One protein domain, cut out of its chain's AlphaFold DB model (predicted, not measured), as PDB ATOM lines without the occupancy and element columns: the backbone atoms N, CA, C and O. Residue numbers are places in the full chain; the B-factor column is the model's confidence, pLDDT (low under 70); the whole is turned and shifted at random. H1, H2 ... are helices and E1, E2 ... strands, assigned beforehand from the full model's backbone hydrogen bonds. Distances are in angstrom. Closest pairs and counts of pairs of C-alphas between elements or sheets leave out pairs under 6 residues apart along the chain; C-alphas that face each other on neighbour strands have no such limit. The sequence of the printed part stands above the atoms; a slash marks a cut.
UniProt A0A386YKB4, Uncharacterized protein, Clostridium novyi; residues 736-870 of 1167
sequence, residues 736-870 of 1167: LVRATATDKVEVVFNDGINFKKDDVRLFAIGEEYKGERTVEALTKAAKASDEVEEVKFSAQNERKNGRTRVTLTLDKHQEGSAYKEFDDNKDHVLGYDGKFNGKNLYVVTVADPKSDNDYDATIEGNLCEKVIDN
ATOM      1  N   LEU A 736      30.164   4.008   4.906       82.56
ATOM      2  CA  LEU A 736      31.188   3.880   3.870       82.56
ATOM      3  C   LEU A 736      31.015   4.933   2.771       82.56
ATOM      4  O   LEU A 736      30.621   4.629   1.644       82.56
ATOM      5  N   VAL A 737      31.304   6.177   3.141       90.75
ATOM      6  CA  VAL A 737      31.441   7.326   2.244       90.75
ATOM      7  C   VAL A 737      32.826   7.906   2.474       90.75
ATOM      8  O   VAL A 737      33.032   8.575   3.482       90.75
ATOM      9  N   ARG A 738      33.789   7.615   1.599       89.62
ATOM     10  CA  ARG A 738      35.213   7.886   1.863       89.62
ATOM     11  C   ARG A 738      35.879   8.647   0.728       89.62
ATOM     12  O   ARG A 738      35.693   8.284  -0.427       89.62
ATOM     13  N   ALA A 739      36.688   9.650   1.046       91.75
ATOM     14  CA  ALA A 739      37.635  10.233   0.107       91.75
ATOM     15  C   ALA A 739      38.817   9.268  -0.027       91.75
ATOM     16  O   ALA A 739      39.542   9.033   0.931       91.75
ATOM     17  N   THR A 740      38.960   8.624  -1.182       89.25
ATOM     18  CA  THR A 740      39.971   7.570  -1.399       89.25
ATOM     19  C   THR A 740      41.185   8.053  -2.182       89.25
ATOM     20  O   THR A 740      42.194   7.356  -2.252       89.25
ATOM     21  N   ALA A 741      41.080   9.240  -2.769       90.12
ATOM     22  CA  ALA A 741      42.163  10.002  -3.363       90.12
ATOM     23  C   ALA A 741      41.790  11.488  -3.313       90.12
ATOM     24  O   ALA A 741      40.626  11.838  -3.099       90.12
ATOM     25  N   THR A 742      42.758  12.350  -3.607       89.56
ATOM     26  CA  THR A 742      42.578  13.805  -3.715       89.56
ATOM     27  C   THR A 742      41.582  14.218  -4.808       89.56
ATOM     28  O   THR A 742      41.180  15.374  -4.867       89.56
ATOM     29  N   ASP A 743      41.114  13.298  -5.657       91.44
ATOM     30  CA  ASP A 743      40.085  13.537  -6.674       91.44
ATOM     31  C   ASP A 743      38.947  12.498  -6.685       91.44
ATOM     32  O   ASP A 743      38.131  12.492  -7.617       91.44
ATOM     33  N   LYS A 744      38.851  11.617  -5.676       94.25
ATOM     34  CA  LYS A 744      37.875  10.511  -5.664       94.25
ATOM     35  C   LYS A 744      37.159  10.350  -4.336       94.25
ATOM     36  O   LYS A 744      37.777  10.273  -3.279       94.25
ATOM     37  N   VAL A 745      35.847  10.160  -4.430       95.31
ATOM     38  CA  VAL A 745      34.981   9.751  -3.323       95.31
ATOM     39  C   VAL A 745      34.345   8.410  -3.655       95.31
ATOM     40  O   VAL A 745      33.789   8.229  -4.734       95.31
ATOM     41  N   GLU A 746      34.394   7.467  -2.728       94.25
ATOM     42  CA  GLU A 746      33.750   6.165  -2.835       94.25
ATOM     43  C   GLU A 746      32.515   6.098  -1.932       94.25
ATOM     44  O   GLU A 746      32.566   6.470  -0.759       94.25
ATOM     45  N   VAL A 747      31.411   5.590  -2.480       94.38
ATOM     46  CA  VAL A 747      30.155   5.332  -1.770       94.38
ATOM     47  C   VAL A 747      29.795   3.860  -1.917       94.38
ATOM     48  O   VAL A 747      29.674   3.362  -3.037       94.38
ATOM     49  N   VAL A 748      29.581   3.160  -0.806       91.69
ATOM     50  CA  VAL A 748      29.160   1.749  -0.826       91.69
ATOM     51  C   VAL A 748      27.733   1.624  -0.310       91.69
ATOM     52  O   VAL A 748      27.440   1.999   0.825       91.69
ATOM     53  N   PHE A 749      26.840   1.058  -1.118       91.69
ATOM     54  CA  PHE A 749      25.463   0.763  -0.716       91.69
ATOM     55  C   PHE A 749      25.370  -0.607  -0.029       91.69
ATOM     56  O   PHE A 749      26.198  -1.492  -0.250       91.69
ATOM     57  N   ASN A 750      24.378  -0.789   0.848       87.25
ATOM     58  CA  ASN A 750      24.181  -2.047   1.578       87.25
ATOM     59  C   ASN A 750      23.611  -3.184   0.711       87.25
ATOM     60  O   ASN A 750      23.603  -4.327   1.162       87.25
ATOM     61  N   ASP A 751      23.197  -2.876  -0.517       87.38
ATOM     62  CA  ASP A 751      22.634  -3.811  -1.485       87.38
ATOM     63  C   ASP A 751      23.151  -3.512  -2.904       87.38
ATOM     64  O   ASP A 751      23.808  -2.493  -3.158       87.38
ATOM     65  N   GLY A 752      22.889  -4.420  -3.835       88.12
ATOM     66  CA  GLY A 752      23.204  -4.231  -5.242       88.12
ATOM     67  C   GLY A 752      22.132  -3.434  -5.971       88.12
ATOM     68  O   GLY A 752      20.982  -3.851  -6.034       88.12
ATOM     69  N   ILE A 753      22.532  -2.310  -6.560       91.81
ATOM     70  CA  ILE A 753      21.660  -1.368  -7.267       91.81
ATOM     71  C   ILE A 753      22.068  -1.136  -8.721       91.81
ATOM     72  O   ILE A 753      23.256  -1.060  -9.059       91.81
ATOM     73  N   ASN A 754      21.061  -0.918  -9.559       92.94
ATOM     74  CA  ASN A 754      21.132  -0.323 -10.886       92.94
ATOM     75  C   ASN A 754      21.263   1.208 -10.765       92.94
ATOM     76  O   ASN A 754      20.313   1.967 -10.965       92.94
ATOM     77  N   PHE A 755      22.461   1.654 -10.394       95.00
ATOM     78  CA  PHE A 755      22.758   3.045 -10.059       95.00
ATOM     79  C   PHE A 755      22.460   4.041 -11.198       95.00
ATOM     80  O   PHE A 755      22.824   3.818 -12.357       95.00
ATOM     81  N   LYS A 756      21.848   5.181 -10.851       95.88
ATOM     82  CA  LYS A 756      21.639   6.354 -11.712       95.88
ATOM     83  C   LYS A 756      22.363   7.557 -11.110       95.88
ATOM     84  O   LYS A 756      22.081   7.961  -9.988       95.88
ATOM     85  N   LYS A 757      23.265   8.168 -11.887       95.06
ATOM     86  CA  LYS A 757      24.094   9.302 -11.440       95.06
ATOM     87  C   LYS A 757      23.268  10.460 -10.865       95.06
ATOM     88  O   LYS A 757      23.671  11.033  -9.860       95.06
ATOM     89  N   ASP A 758      22.143  10.791 -11.494       95.38
ATOM     90  CA  ASP A 758      21.338  11.971 -11.150       95.38
ATOM     91  C   ASP A 758      20.676  11.886  -9.767       95.38
ATOM     92  O   ASP A 758      20.234  12.908  -9.238       95.38
ATOM     93  N   ASP A 759      20.649  10.697  -9.159       96.31
ATOM     94  CA  ASP A 759      20.095  10.502  -7.822       96.31
ATOM     95  C   ASP A 759      21.034  10.940  -6.698       96.31
ATOM     96  O   ASP A 759      20.607  11.012  -5.545       96.31
ATOM     97  N   VAL A 760      22.303  11.218  -7.010       96.12
ATOM     98  CA  VAL A 760      23.331  11.617  -6.046       96.12
ATOM     99  C   VAL A 760      23.916  12.974  -6.427       96.12
ATOM    100  O   VAL A 760      24.134  13.282  -7.598       96.12
ATOM    101  N   ARG A 761      24.200  13.799  -5.419       96.62
ATOM    102  CA  ARG A 761      24.882  15.093  -5.527       96.62
ATOM    103  C   ARG A 761      25.995  15.195  -4.488       96.62
ATOM    104  O   ARG A 761      25.940  14.530  -3.455       96.62
ATOM    105  N   LEU A 762      26.986  16.036  -4.764       96.44
ATOM    106  CA  LEU A 762      28.067  16.354  -3.836       96.44
ATOM    107  C   LEU A 762      28.008  17.832  -3.458       96.44
ATOM    108  O   LEU A 762      27.909  18.691  -4.332       96.44
ATOM    109  N   PHE A 763      28.100  18.114  -2.161       96.25
ATOM    110  CA  PHE A 763      28.159  19.476  -1.638       96.25
ATOM    111  C   PHE A 763      29.311  19.617  -0.648       96.25
ATOM    112  O   PHE A 763      29.438  18.805   0.267       96.25
ATOM    113  N   ALA A 764      30.128  20.652  -0.805       94.94
ATOM    114  CA  ALA A 764      31.091  21.079   0.198       94.94
ATOM    115  C   ALA A 764      30.400  22.074   1.138       94.94
ATOM    116  O   ALA A 764      29.827  23.061   0.684       94.94
ATOM    117  N   ILE A 765      30.401  21.793   2.439       95.12
ATOM    118  CA  ILE A 765      29.634  22.526   3.451       95.12
ATOM    119  C   ILE A 765      30.578  22.959   4.580       95.12
ATOM    120  O   ILE A 765      31.287  22.136   5.169       95.12
ATOM    121  N   GLY A 766      30.583  24.258   4.887       92.81
ATOM    122  CA  GLY A 766      31.324  24.831   6.012       92.81
ATOM    123  C   GLY A 766      30.791  24.367   7.373       92.81
ATOM    124  O   GLY A 766      29.609  24.056   7.522       92.81
ATOM    125  N   GLU A 767      31.655  24.324   8.389       87.94
ATOM    126  CA  GLU A 767      31.301  23.806   9.725       87.94
ATOM    127  C   GLU A 767      30.199  24.606  10.429       87.94
ATOM    128  O   GLU A 767      29.416  24.041  11.194       87.94
ATOM    129  N   GLU A 768      30.088  25.902  10.138       88.88
ATOM    130  CA  GLU A 768      29.096  26.784  10.758       88.88
ATOM    131  C   GLU A 768      27.703  26.711  10.105       88.88
ATOM    132  O   GLU A 768      26.739  27.240  10.663       88.88
ATOM    133  N   TYR A 769      27.553  26.009   8.973       91.75
ATOM    134  CA  TYR A 769      26.280  25.926   8.254       91.75
ATOM    135  C   TYR A 769      25.233  25.097   9.020       91.75
ATOM    136  O   TYR A 769      25.356  23.874   9.191       91.75
ATOM    137  N   LYS A 770      24.143  25.764   9.422       89.69
ATOM    138  CA  LYS A 770      23.016  25.193  10.193       89.69
ATOM    139  C   LYS A 770      21.717  25.025   9.395       89.69
ATOM    140  O   LYS A 770      20.677  24.736   9.985       89.69
ATOM    141  N   GLY A 771      21.749  25.248   8.082       91.44
ATOM    142  CA  GLY A 771      20.569  25.114   7.227       91.44
ATOM    143  C   GLY A 771      20.183  23.659   6.941       91.44
ATOM    144  O   GLY A 771      20.909  22.717   7.261       91.44
ATOM    145  N   GLU A 772      19.025  23.482   6.306       93.19
ATOM    146  CA  GLU A 772      18.558  22.177   5.832       93.19
ATOM    147  C   GLU A 772      19.521  21.596   4.778       93.19
ATOM    148  O   GLU A 772      20.137  22.336   4.003       93.19
ATOM    149  N   ARG A 773      19.675  20.264   4.774       93.88
ATOM    150  CA  ARG A 773      20.678  19.538   3.972       93.88
ATOM    151  C   ARG A 773      20.072  18.607   2.918       93.88
ATOM    152  O   ARG A 773      20.597  17.531   2.651       93.88
ATOM    153  N   THR A 774      18.959  19.020   2.322       95.56
ATOM    154  CA  THR A 774      18.381  18.372   1.136       95.56
ATOM    155  C   THR A 774      19.007  18.942  -0.137       95.56
ATOM    156  O   THR A 774      19.550  20.050  -0.124       95.56
ATOM    157  N   VAL A 775      18.918  18.219  -1.262       94.62
ATOM    158  CA  VAL A 775      19.446  18.702  -2.556       94.62
ATOM    159  C   VAL A 775      18.863  20.070  -2.917       94.62
ATOM    160  O   VAL A 775      19.599  20.958  -3.341       94.62
ATOM    161  N   GLU A 776      17.559  20.274  -2.717       93.88
ATOM    162  CA  GLU A 776      16.888  21.540  -3.029       93.88
ATOM    163  C   GLU A 776      17.407  22.698  -2.159       93.88
ATOM    164  O   GLU A 776      17.791  23.747  -2.689       93.88
ATOM    165  N   ALA A 777      17.488  22.494  -0.839       94.62
ATOM    166  CA  ALA A 777      17.969  23.507   0.098       94.62
ATOM    167  C   ALA A 777      19.439  23.874  -0.155       94.62
ATOM    168  O   ALA A 777      19.774  25.059  -0.229       94.62
ATOM    169  N   LEU A 778      20.302  22.875  -0.362       95.94
ATOM    170  CA  LEU A 778      21.734  23.081  -0.598       95.94
ATOM    171  C   LEU A 778      22.012  23.721  -1.960       95.94
ATOM    172  O   LEU A 778      22.843  24.621  -2.042       95.94
ATOM    173  N   THR A 779      21.267  23.359  -3.010       94.88
ATOM    174  CA  THR A 779      21.379  24.018  -4.328       94.88
ATOM    175  C   THR A 779      21.017  25.503  -4.241       94.88
ATOM    176  O   THR A 779      21.598  26.341  -4.934       94.88
ATOM    177  N   LYS A 780      20.038  25.858  -3.399       94.38
ATOM    178  CA  LYS A 780      19.666  27.257  -3.156       94.38
ATOM    179  C   LYS A 780      20.725  27.981  -2.323       94.38
ATOM    180  O   LYS A 780      21.068  29.112  -2.661       94.38
ATOM    181  N   ALA A 781      21.248  27.335  -1.280       93.75
ATOM    182  CA  ALA A 781      22.310  27.877  -0.434       93.75
ATOM    183  C   ALA A 781      23.595  28.145  -1.232       93.75
ATOM    184  O   ALA A 781      24.147  29.235  -1.118       93.75
ATOM    185  N   ALA A 782      23.986  27.227  -2.122       91.50
ATOM    186  CA  ALA A 782      25.179  27.352  -2.962       91.50
ATOM    187  C   ALA A 782      25.142  28.529  -3.953       91.50
ATOM    188  O   ALA A 782      26.169  28.952  -4.467       91.50
ATOM    189  N   LYS A 783      23.954  29.077  -4.238       91.50
ATOM    190  CA  LYS A 783      23.794  30.288  -5.064       91.50
ATOM    191  C   LYS A 783      23.785  31.580  -4.248       91.50
ATOM    192  O   LYS A 783      23.780  32.658  -4.836       91.50
ATOM    193  N   ALA A 784      23.680  31.477  -2.925       88.81
ATOM    194  CA  ALA A 784      23.402  32.595  -2.029       88.81
ATOM    195  C   ALA A 784      24.508  32.849  -0.993       88.81
ATOM    196  O   ALA A 784      24.522  33.927  -0.403       88.81
ATOM    197  N   SER A 785      25.389  31.876  -0.746       84.50
ATOM    198  CA  SER A 785      26.435  31.935   0.277       84.50
ATOM    199  C   SER A 785      27.673  31.154  -0.156       84.50
ATOM    200  O   SER A 785      27.543  30.098  -0.770       84.50
ATOM    201  N   ASP A 786      28.848  31.625   0.262       84.06
ATOM    202  CA  ASP A 786      30.129  30.930   0.086       84.06
ATOM    203  C   ASP A 786      30.322  29.782   1.098       84.06
ATOM    204  O   ASP A 786      31.341  29.100   1.068       84.06
ATOM    205  N   GLU A 787      29.380  29.560   2.025       90.00
ATOM    206  CA  GLU A 787      29.430  28.457   3.003       90.00
ATOM    207  C   GLU A 787      29.090  27.086   2.401       90.00
ATOM    208  O   GLU A 787      29.436  26.061   2.992       90.00
ATOM    209  N   VAL A 788      28.412  27.056   1.250       93.44
ATOM    210  CA  VAL A 788      27.981  25.830   0.566       93.44
ATOM    211  C   VAL A 788      28.393  25.908  -0.898       93.44
ATOM    212  O   VAL A 788      28.091  26.883  -1.570       93.44
ATOM    213  N   GLU A 789      29.028  24.864  -1.417       93.25
ATOM    214  CA  GLU A 789      29.421  24.767  -2.828       93.25
ATOM    215  C   GLU A 789      28.951  23.426  -3.403       93.25
ATOM    216  O   GLU A 789      29.143  22.379  -2.783       93.25
ATOM    217  N   GLU A 790      28.313  23.429  -4.579       94.38
ATOM    218  CA  GLU A 790      27.979  22.190  -5.298       94.38
ATOM    219  C   GLU A 790      29.211  21.709  -6.071       94.38
ATOM    220  O   GLU A 790      29.735  22.424  -6.926       94.38
ATOM    221  N   VAL A 791      29.665  20.487  -5.785       94.50
ATOM    222  CA  VAL A 791      30.888  19.922  -6.365       94.50
ATOM    223  C   VAL A 791      30.533  19.048  -7.563       94.50
ATOM    224  O   VAL A 791      29.745  18.104  -7.470       94.50
ATOM    225  N   LYS A 792      31.135  19.345  -8.714       94.00
ATOM    226  CA  LYS A 792      30.949  18.599  -9.961       94.00
ATOM    227  C   LYS A 792      31.765  17.313  -9.952       94.00
ATOM    228  O   LYS A 792      32.919  17.291  -9.527       94.00
ATOM    229  N   PHE A 793      31.166  16.248 -10.477       95.31
ATOM    230  CA  PHE A 793      31.790  14.931 -10.565       95.31
ATOM    231  C   PHE A 793      31.279  14.116 -11.762       95.31
ATOM    232  O   PHE A 793      30.205  14.361 -12.334       95.31
ATOM    233  N   SER A 794      32.040  13.084 -12.108       95.69
ATOM    234  CA  SER A 794      31.605  11.931 -12.898       95.69
ATOM    235  C   SER A 794      31.474  10.708 -11.989       95.69
ATOM    236  O   SER A 794      32.107  10.658 -10.940       95.69
ATOM    237  N   ALA A 795      30.628   9.745 -12.348       96.50
ATOM    238  CA  ALA A 795      30.401   8.557 -11.531       96.50
ATOM    239  C   ALA A 795      30.619   7.289 -12.352       96.50
ATOM    240  O   ALA A 795      30.204   7.219 -13.509       96.50
ATOM    241  N   GLN A 796      31.247   6.303 -11.726       95.25
ATOM    242  CA  GLN A 796      31.345   4.926 -12.195       95.25
ATOM    243  C   GLN A 796      30.878   4.016 -11.066       95.25
ATOM    244  O   GLN A 796      31.096   4.331  -9.897       95.25
ATOM    245  N   ASN A 797      30.231   2.903 -11.389       93.69
ATOM    246  CA  ASN A 797      29.789   1.947 -10.387       93.69
ATOM    247  C   ASN A 797      30.138   0.518 -10.787       93.69
ATOM    248  O   ASN A 797      30.106   0.156 -11.961       93.69
ATOM    249  N   GLU A 798      30.425  -0.299  -9.787       92.25
ATOM    250  CA  GLU A 798      30.699  -1.723  -9.936       92.25
ATOM    251  C   GLU A 798      29.913  -2.525  -8.898       92.25
ATOM    252  O   GLU A 798      29.520  -2.002  -7.849       92.25
ATOM    253  N   ARG A 799      29.675  -3.807  -9.194       85.31
ATOM    254  CA  ARG A 799      29.038  -4.738  -8.260       85.31
ATOM    255  C   ARG A 799      30.102  -5.662  -7.678       85.31
ATOM    256  O   ARG A 799      30.751  -6.398  -8.417       85.31
ATOM    257  N   LYS A 800      30.265  -5.628  -6.356       77.94
ATOM    258  CA  LYS A 800      31.240  -6.428  -5.603       77.94
ATOM    259  C   LYS A 800      30.542  -7.071  -4.406       77.94
ATOM    260  O   LYS A 800      29.927  -6.376  -3.602       77.94
ATOM    261  N   ASN A 801      30.608  -8.401  -4.314       69.50
ATOM    262  CA  ASN A 801      29.988  -9.198  -3.244       69.50
ATOM    263  C   ASN A 801      28.511  -8.844  -2.998       69.50
ATOM    264  O   ASN A 801      28.104  -8.537  -1.882       69.50
ATOM    265  N   GLY A 802      27.723  -8.808  -4.076       77.06
ATOM    266  CA  GLY A 802      26.296  -8.482  -4.032       77.06
ATOM    267  C   GLY A 802      25.975  -6.989  -3.959       77.06
ATOM    268  O   GLY A 802      24.905  -6.608  -4.418       77.06
ATOM    269  N   ARG A 803      26.911  -6.140  -3.517       86.06
ATOM    270  CA  ARG A 803      26.707  -4.708  -3.243       86.06
ATOM    271  C   ARG A 803      27.222  -3.804  -4.357       86.06
ATOM    272  O   ARG A 803      28.168  -4.162  -5.061       86.06
ATOM    273  N   THR A 804      26.639  -2.614  -4.489       91.44
ATOM    274  CA  THR A 804      27.143  -1.592  -5.419       91.44
ATOM    275  C   THR A 804      28.116  -0.644  -4.733       91.44
ATOM    276  O   THR A 804      27.796  -0.021  -3.717       91.44
ATOM    277  N   ARG A 805      29.291  -0.496  -5.344       92.50
ATOM    278  CA  ARG A 805      30.287   0.528  -5.029       92.50
ATOM    279  C   ARG A 805      30.256   1.582  -6.129       92.50
ATOM    280  O   ARG A 805      30.325   1.237  -7.306       92.50
ATOM    281  N   VAL A 806      30.124   2.848  -5.750       95.81
ATOM    282  CA  VAL A 806      30.110   3.996  -6.662       95.81
ATOM    283  C   VAL A 806      31.340   4.852  -6.399       95.81
ATOM    284  O   VAL A 806      31.514   5.364  -5.298       95.81
ATOM    285  N   THR A 807      32.160   5.040  -7.425       96.62
ATOM    286  CA  THR A 807      33.316   5.937  -7.410       96.62
ATOM    287  C   THR A 807      32.940   7.237  -8.106       96.62
ATOM    288  O   THR A 807      32.688   7.268  -9.314       96.62
ATOM    289  N   LEU A 808      32.904   8.319  -7.337       96.94
ATOM    290  CA  LEU A 808      32.688   9.685  -7.794       96.94
ATOM    291  C   LEU A 808      34.058  10.326  -8.042       96.94
ATOM    292  O   LEU A 808      34.830  10.508  -7.106       96.94
ATOM    293  N   THR A 809      34.377  10.647  -9.295       95.56
ATOM    294  CA  THR A 809      35.614  11.357  -9.665       95.56
ATOM    295  C   THR A 809      35.309  12.839  -9.823       95.56
ATOM    296  O   THR A 809      34.489  13.208 -10.673       95.56
ATOM    297  N   LEU A 810      35.935  13.670  -8.995       93.44
ATOM    298  CA  LEU A 810      35.686  15.106  -8.928       93.44
ATOM    299  C   LEU A 810      36.260  15.821 -10.158       93.44
ATOM    300  O   LEU A 810      37.317  15.460 -10.673       93.44
ATOM    301  N   ASP A 811      35.545  16.830 -10.651       90.06
ATOM    302  CA  ASP A 811      35.988  17.620 -11.802       90.06
ATOM    303  C   ASP A 811      37.178  18.511 -11.410       90.06
ATOM    304  O   ASP A 811      37.068  19.347 -10.513       90.06
ATOM    305  N   LYS A 812      38.313  18.355 -12.092       84.94
ATOM    306  CA  LYS A 812      39.540  19.131 -11.840       84.94
ATOM    307  C   LYS A 812      39.481  20.546 -12.414       84.94
ATOM    308  O   LYS A 812      40.278  21.400 -12.036       84.94
ATOM    309  N   HIS A 813      38.541  20.824 -13.315       81.31
ATOM    310  CA  HIS A 813      38.438  22.102 -14.025       81.31
ATOM    311  C   HIS A 813      37.355  23.037 -13.469       81.31
ATOM    312  O   HIS A 813      37.106  24.096 -14.051       81.31
ATOM    313  N   GLN A 814      36.692  22.665 -12.372       83.06
ATOM    314  CA  GLN A 814      35.672  23.506 -11.744       83.06
ATOM    315  C   GLN A 814      36.279  24.674 -10.953       83.06
ATOM    316  O   GLN A 814      37.412  24.627 -10.488       83.06
ATOM    317  N   GLU A 815      35.519  25.756 -10.803       71.69
ATOM    318  CA  GLU A 815      35.938  26.885  -9.975       71.69
ATOM    319  C   GLU A 815      36.123  26.426  -8.521       71.69
ATOM    320  O   GLU A 815      35.326  25.644  -8.012       71.69
ATOM    321  N   GLY A 816      37.217  26.849  -7.887       66.50
ATOM    322  CA  GLY A 816      37.575  26.386  -6.548       66.50
ATOM    323  C   GLY A 816      38.257  25.013  -6.486       66.50
ATOM    324  O   GLY A 816      38.645  24.623  -5.400       66.50
ATOM    325  N   SER A 817      38.478  24.292  -7.592       64.19
ATOM    326  CA  SER A 817      39.192  22.999  -7.549       64.19
ATOM    327  C   SER A 817      40.694  23.108  -7.300       64.19
ATOM    328  O   SER A 817      41.326  22.112  -6.988       64.19
ATOM    329  N   ALA A 818      41.288  24.287  -7.493       58.53
ATOM    330  CA  ALA A 818      42.726  24.453  -7.361       58.53
ATOM    331  C   ALA A 818      43.117  24.460  -5.878       58.53
ATOM    332  O   ALA A 818      42.952  25.483  -5.204       58.53
ATOM    333  N   TYR A 819      43.694  23.361  -5.399       62.00
ATOM    334  CA  TYR A 819      44.390  23.324  -4.116       62.00
ATOM    335  C   TYR A 819      45.716  24.102  -4.229       62.00
ATOM    336  O   TYR A 819      46.786  23.571  -4.496       62.00
ATOM    337  N   LYS A 820      45.620  25.434  -4.145       55.03
ATOM    338  CA  LYS A 820      46.673  26.363  -4.596       55.03
ATOM    339  C   LYS A 820      47.953  26.372  -3.758       55.03
ATOM    340  O   LYS A 820      48.931  26.949  -4.230       55.03
ATOM    341  N   GLU A 821      47.949  25.838  -2.538       55.44
ATOM    342  CA  GLU A 821      49.119  25.949  -1.659       55.44
ATOM    343  C   GLU A 821      50.205  24.900  -1.958       55.44
ATOM    344  O   GLU A 821      51.378  25.253  -1.815       55.44
ATOM    345  N   PHE A 822      49.859  23.694  -2.445       54.28
ATOM    346  CA  PHE A 822      50.809  22.563  -2.529       54.28
ATOM    347  C   PHE A 822      50.701  21.647  -3.780       54.28
ATOM    348  O   PHE A 822      51.460  20.697  -3.879       54.28
ATOM    349  N   ASP A 823      49.820  21.926  -4.755       57.72
ATOM    350  CA  ASP A 823      49.621  21.090  -5.965       57.72
ATOM    351  C   ASP A 823      50.330  21.675  -7.218       57.72
ATOM    352  O   ASP A 823      50.038  22.794  -7.667       57.72
ATOM    353  N   ASP A 824      51.277  20.927  -7.796       51.12
ATOM    354  CA  ASP A 824      52.097  21.303  -8.957       51.12
ATOM    355  C   ASP A 824      51.392  21.155 -10.314       51.12
ATOM    356  O   ASP A 824      51.700  21.915 -11.248       51.12
ATOM    357  N   ASN A 825      50.430  20.236 -10.411       56.97
ATOM    358  CA  ASN A 825      49.802  19.790 -11.656       56.97
ATOM    359  C   ASN A 825      48.316  20.162 -11.767       56.97
ATOM    360  O   ASN A 825      47.708  19.947 -12.823       56.97
ATOM    361  N   LYS A 826      47.744  20.784 -10.727       60.06
ATOM    362  CA  LYS A 826      46.292  20.968 -10.548       60.06
ATOM    363  C   LYS A 826      45.555  19.629 -10.586       60.06
ATOM    364  O   LYS A 826      44.460  19.539 -11.158       60.06
ATOM    365  N   ASP A 827      46.194  18.573 -10.100       63.22
ATOM    366  CA  ASP A 827      45.635  17.232 -10.113       63.22
ATOM    367  C   ASP A 827      44.866  16.882  -8.831       63.22
ATOM    368  O   ASP A 827      44.103  15.908  -8.857       63.22
ATOM    369  N   HIS A 828      44.969  17.702  -7.784       74.56
ATOM    370  CA  HIS A 828      44.251  17.589  -6.520       74.56
ATOM    371  C   HIS A 828      43.006  18.483  -6.507       74.56
ATOM    372  O   HIS A 828      43.018  19.636  -6.935       74.56
ATOM    373  N   VAL A 829      41.904  17.935  -5.996       86.25
ATOM    374  CA  VAL A 829      40.628  18.645  -5.808       86.25
ATOM    375  C   VAL A 829      40.279  18.752  -4.318       86.25
ATOM    376  O   VAL A 829      39.691  19.737  -3.877       86.25
ATOM    377  N   LEU A 830      40.653  17.736  -3.543       88.38
ATOM    378  CA  LEU A 830      40.586  17.673  -2.089       88.38
ATOM    379  C   LEU A 830      41.991  17.842  -1.507       88.38
ATOM    380  O   LEU A 830      42.959  17.371  -2.105       88.38
ATOM    381  N   GLY A 831      42.083  18.456  -0.328       86.19
ATOM    382  CA  GLY A 831      43.274  18.338   0.510       86.19
ATOM    383  C   GLY A 831      43.446  16.908   1.029       86.19
ATOM    384  O   GLY A 831      42.522  16.093   0.954       86.19
ATOM    385  N   TYR A 832      44.620  16.616   1.590       86.56
ATOM    386  CA  TYR A 832      44.900  15.320   2.215       86.56
ATOM    387  C   TYR A 832      44.034  15.037   3.451       86.56
ATOM    388  O   TYR A 832      43.833  13.881   3.771       86.56
ATOM    389  N   ASP A 833      43.391  16.063   4.024       85.00
ATOM    390  CA  ASP A 833      42.363  15.942   5.069       85.00
ATOM    391  C   ASP A 833      40.944  15.631   4.527       85.00
ATOM    392  O   ASP A 833      39.940  15.756   5.241       85.00
ATOM    393  N   GLY A 834      40.829  15.313   3.232       88.88
ATOM    394  CA  GLY A 834      39.579  14.987   2.543       88.88
ATOM    395  C   GLY A 834      38.635  16.172   2.305       88.88
ATOM    396  O   GLY A 834      37.479  15.962   1.909       88.88
ATOM    397  N   LYS A 835      39.071  17.417   2.542       89.69
ATOM    398  CA  LYS A 835      38.222  18.614   2.411       89.69
ATOM    399  C   LYS A 835      38.358  19.300   1.058       89.69
ATOM    400  O   LYS A 835      39.434  19.381   0.476       89.69
ATOM    401  N   PHE A 836      37.256  19.887   0.596       89.88
ATOM    402  CA  PHE A 836      37.208  20.723  -0.606       89.88
ATOM    403  C   PHE A 836      37.220  22.196  -0.186       89.88
ATOM    404  O   PHE A 836      36.308  22.628   0.520       89.88
ATOM    405  N   ASN A 837      38.244  22.971  -0.562       84.81
ATOM    406  CA  ASN A 837      38.419  24.367  -0.116       84.81
ATOM    407  C   ASN A 837      38.296  24.555   1.410       84.81
ATOM    408  O   ASN A 837      37.671  25.503   1.888       84.81
ATOM    409  N   GLY A 838      38.836  23.608   2.186       84.75
ATOM    410  CA  GLY A 838      38.744  23.603   3.650       84.75
ATOM    411  C   GLY A 838      37.352  23.275   4.215       84.75
ATOM    412  O   GLY A 838      37.172  23.295   5.432       84.75
ATOM    413  N   LYS A 839      36.365  22.949   3.368       90.94
ATOM    414  CA  LYS A 839      34.999  22.568   3.757       90.94
ATOM    415  C   LYS A 839      34.801  21.054   3.729       90.94
ATOM    416  O   LYS A 839      35.382  20.339   2.915       90.94
ATOM    417  N   ASN A 840      33.912  20.567   4.593       93.25
ATOM    418  CA  ASN A 840      33.566  19.149   4.659       93.25
ATOM    419  C   ASN A 840      32.708  18.759   3.451       93.25
ATOM    420  O   ASN A 840      31.715  19.423   3.159       93.25
ATOM    421  N   LEU A 841      33.052  17.665   2.780       94.94
ATOM    422  CA  LEU A 841      32.286  17.171   1.641       94.94
ATOM    423  C   LEU A 841      31.128  16.273   2.106       94.94
ATOM    424  O   LEU A 841      31.262  15.533   3.081       94.94
ATOM    425  N   TYR A 842      29.989  16.333   1.417       95.88
ATOM    426  CA  TYR A 842      28.792  15.547   1.713       95.88
ATOM    427  C   TYR A 842      28.210  14.908   0.452       95.88
ATOM    428  O   TYR A 842      28.026  15.583  -0.561       95.88
ATOM    429  N   VAL A 843      27.855  13.626   0.546       96.50
ATOM    430  CA  VAL A 843      27.053  12.897  -0.447       96.50
ATOM    431  C   VAL A 843      25.582  13.049  -0.088       96.50
ATOM    432  O   VAL A 843      25.181  12.712   1.027       96.50
ATOM    433  N   VAL A 844      24.783  13.552  -1.031       96.56
ATOM    434  CA  VAL A 844      23.359  13.833  -0.826       96.56
ATOM    435  C   VAL A 844      22.509  13.127  -1.876       96.56
ATOM    436  O   VAL A 844      22.801  13.246  -3.065       96.56
ATOM    437  N   THR A 845      21.459  12.409  -1.468       95.94
ATOM    438  CA  THR A 845      20.505  11.796  -2.406       95.94
ATOM    439  C   THR A 845      19.314  12.711  -2.684       95.94
ATOM    440  O   THR A 845      18.878  13.481  -1.823       95.94
ATOM    441  N   VAL A 846      18.771  12.643  -3.900       96.06
ATOM    442  CA  VAL A 846      17.528  13.347  -4.267       96.06
ATOM    443  C   VAL A 846      16.329  12.809  -3.471       96.06
ATOM    444  O   VAL A 846      16.392  11.718  -2.913       96.06
ATOM    445  N   ALA A 847      15.227  13.561  -3.414       94.56
ATOM    446  CA  ALA A 847      14.039  13.164  -2.654       94.56
ATOM    447  C   ALA A 847      13.390  11.866  -3.176       94.56
ATOM    448  O   ALA A 847      13.036  11.004  -2.376       94.56
ATOM    449  N   ASP A 848      13.299  11.715  -4.503       94.56
ATOM    450  CA  ASP A 848      12.647  10.584  -5.183       94.56
ATOM    451  C   ASP A 848      13.611   9.867  -6.149       94.56
ATOM    452  O   ASP A 848      13.484  10.004  -7.376       94.56
ATOM    453  N   PRO A 849      14.596   9.122  -5.626       95.19
ATOM    454  CA  PRO A 849      15.635   8.515  -6.446       95.19
ATOM    455  C   PRO A 849      15.092   7.396  -7.350       95.19
ATOM    456  O   PRO A 849      14.107   6.727  -7.026       95.19
ATOM    457  N   LYS A 850      15.736   7.196  -8.506       95.19
ATOM    458  CA  LYS A 850      15.381   6.188  -9.526       95.19
ATOM    459  C   LYS A 850      16.278   4.950  -9.528       95.19
ATOM    460  O   LYS A 850      15.980   4.000 -10.242       95.19
ATOM    461  N   SER A 851      17.363   4.966  -8.766       94.75
ATOM    462  CA  SER A 851      18.259   3.839  -8.541       94.75
ATOM    463  C   SER A 851      17.541   2.787  -7.714       94.75
ATOM    464  O   SER A 851      17.106   3.079  -6.598       94.75
ATOM    465  N   ASP A 852      17.455   1.575  -8.250       91.50
ATOM    466  CA  ASP A 852      16.733   0.442  -7.681       91.50
ATOM    467  C   ASP A 852      17.585  -0.836  -7.633       91.50
ATOM    468  O   ASP A 852      18.626  -0.927  -8.283       91.50
ATOM    469  N   ASN A 853      17.179  -1.825  -6.834       87.88
ATOM    470  CA  ASN A 853      17.713  -3.190  -6.904       87.88
ATOM    471  C   ASN A 853      16.830  -4.102  -7.774       87.88
ATOM    472  O   ASN A 853      15.792  -3.701  -8.294       87.88
ATOM    473  N   ASP A 854      17.210  -5.378  -7.869       82.06
ATOM    474  CA  ASP A 854      16.491  -6.413  -8.629       82.06
ATOM    475  C   ASP A 854      15.071  -6.729  -8.077       82.06
ATOM    476  O   ASP A 854      14.341  -7.561  -8.630       82.06
ATOM    477  N   TYR A 855      14.667  -6.074  -6.980       82.62
ATOM    478  CA  TYR A 855      13.380  -6.228  -6.291       82.62
ATOM    479  C   TYR A 855      12.565  -4.925  -6.215       82.62
ATOM    480  O   TYR A 855      11.587  -4.873  -5.465       82.62
ATOM    481  N   ASP A 856      12.943  -3.908  -6.999       79.50
ATOM    482  CA  ASP A 856      12.325  -2.575  -7.089       79.50
ATOM    483  C   ASP A 856      12.445  -1.719  -5.807       79.50
ATOM    484  O   ASP A 856      11.698  -0.756  -5.614       79.50
ATOM    485  N   ALA A 857      13.374  -2.049  -4.906       87.50
ATOM    486  CA  ALA A 857      13.681  -1.215  -3.746       87.50
ATOM    487  C   ALA A 857      14.596  -0.065  -4.175       87.50
ATOM    488  O   ALA A 857      15.647  -0.311  -4.762       87.50
ATOM    489  N   THR A 858      14.223   1.176  -3.869       92.38
ATOM    490  CA  THR A 858      15.018   2.358  -4.223       92.38
ATOM    491  C   THR A 858      15.991   2.748  -3.114       92.38
ATOM    492  O   THR A 858      15.819   2.370  -1.951       92.38
ATOM    493  N   ILE A 859      17.026   3.522  -3.453       93.62
ATOM    494  CA  ILE A 859      17.893   4.131  -2.433       93.62
ATOM    495  C   ILE A 859      17.105   5.104  -1.540       93.62
ATOM    496  O   ILE A 859      16.103   5.684  -1.954       93.62
ATOM    497  N   GLU A 860      17.547   5.287  -0.298       93.75
ATOM    498  CA  GLU A 860      16.941   6.240   0.637       93.75
ATOM    499  C   GLU A 860      17.071   7.677   0.102       93.75
ATOM    500  O   GLU A 860      18.176   8.141  -0.188       93.75
ATOM    501  N   GLY A 861      15.942   8.374  -0.049       93.44
ATOM    502  CA  GLY A 861      15.900   9.762  -0.515       93.44
ATOM    503  C   GLY A 861      16.226  10.780   0.582       93.44
ATOM    504  O   GLY A 861      16.015  10.510   1.765       93.44
ATOM    505  N   ASN A 862      16.716  11.962   0.190       93.25
ATOM    506  CA  ASN A 862      17.147  13.051   1.091       93.25
ATOM    507  C   ASN A 862      18.205  12.647   2.139       93.25
ATOM    508  O   ASN A 862      18.331  13.276   3.191       93.25
ATOM    509  N   LEU A 863      18.975  11.601   1.863       92.19
ATOM    510  CA  LEU A 863      20.102  11.185   2.683       92.19
ATOM    511  C   LEU A 863      21.238  12.204   2.520       92.19
ATOM    512  O   LEU A 863      21.478  12.658   1.410       92.19
ATOM    513  N   CYS A 864      21.927  12.574   3.604       92.94
ATOM    514  CA  CYS A 864      23.051  13.517   3.590       92.94
ATOM    515  C   CYS A 864      24.165  12.989   4.495       92.94
ATOM    516  O   CYS A 864      24.034  13.007   5.721       92.94
ATOM    517  N   GLU A 865      25.260  12.520   3.900       93.69
ATOM    518  CA  GLU A 865      26.357  11.878   4.627       93.69
ATOM    519  C   GLU A 865      27.672  12.589   4.415       93.69
ATOM    520  O   GLU A 865      28.058  12.865   3.281       93.69
ATOM    521  N   LYS A 866      28.372  12.848   5.521       92.69
ATOM    522  CA  LYS A 866      29.718  13.411   5.491       92.69
ATOM    523  C   LYS A 866      30.663  12.400   4.845       92.69
ATOM    524  O   LYS A 866      30.684  11.236   5.242       92.69
ATOM    525  N   VAL A 867      31.449  12.865   3.883       92.31
ATOM    526  CA  VAL A 867      32.576  12.120   3.336       92.31
ATOM    527  C   VAL A 867      33.672  12.087   4.392       92.31
ATOM    528  O   VAL A 867      34.096  13.118   4.915       92.31
ATOM    529  N   ILE A 868      34.078  10.877   4.733       88.38
ATOM    530  CA  ILE A 868      35.153  10.581   5.663       88.38
ATOM    531  C   ILE A 868      36.478  10.651   4.912       88.38
ATOM    532  O   ILE A 868      36.587  10.120   3.808       88.38
ATOM    533  N   ASP A 869      37.479  11.272   5.519       87.75
ATOM    534  CA  ASP A 869      38.837  11.210   5.003       87.75
ATOM    535  C   ASP A 869      39.398   9.779   5.093       87.75
ATOM    536  O   ASP A 869      39.246   9.087   6.103       87.75
ATOM    537  N   ASN A 870      39.959   9.321   3.980       86.44
ATOM    538  CA  ASN A 870      40.666   8.055   3.835       86.44
ATOM    539  C   ASN A 870      41.811   8.212   2.806       86.44
ATOM    540  O   ASN A 870      42.169   7.257   2.104       86.44
TER     541      ASN A 870
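AT A GLANCE: This is residues 736 to 870 of the 1167 residues of an uncharacterized protein of Clostridium novyi (UniProt A0A386YKB4). Little regular structure is here, but you will see a sandwich, two strongly twisted sheets face to face with strands crossed at 56 degrees, and short H1 covering one sheet's far side. The 135 printed residues run E1 E2 E3 H1 E4 E5 E6 E7 E8, mostly strand, with 52 in named elements; the antiparallel sheets are E1 E2 E6 E5 and E4 E3 E7 E8. The whole is compact, radius of gyration of the C-alphas 14.8 A, spanning 48 by 31 by 21 A.

IN THESE COORDINATES: Find C-alpha 737 at (31.441, 7.326, 2.244), where E1 (737 to 741) begins. Then come E2 (744 to 748), E3 (760 to 765), H1 (775 to 781), E4 (788 to 791), E5 (793 to 800, 21.9 A), E6 (803 to 810, 22.5 A), E7 (840 to 845) and E8 (864 to 866), ending at (29.718, 13.411, 5.491).

HOW THE PARTS SIT: In hairpin E5 and E6, find N 796 and O 807, 3.0 A. E4 runs on into E5 at 65 degrees. Between E3 and E7, find N 763 and O 842, 3.0 A. H1, each O i to N i+4 pair within hydrogen-bond range, is on that sheet at height 8.7 A.

THE WHOLE: The printed part has no cut. Links E2 to E3, E6 to E7 and E7 to E8 are long. Residues 801 and 816 to 827 have pLDDT under 70.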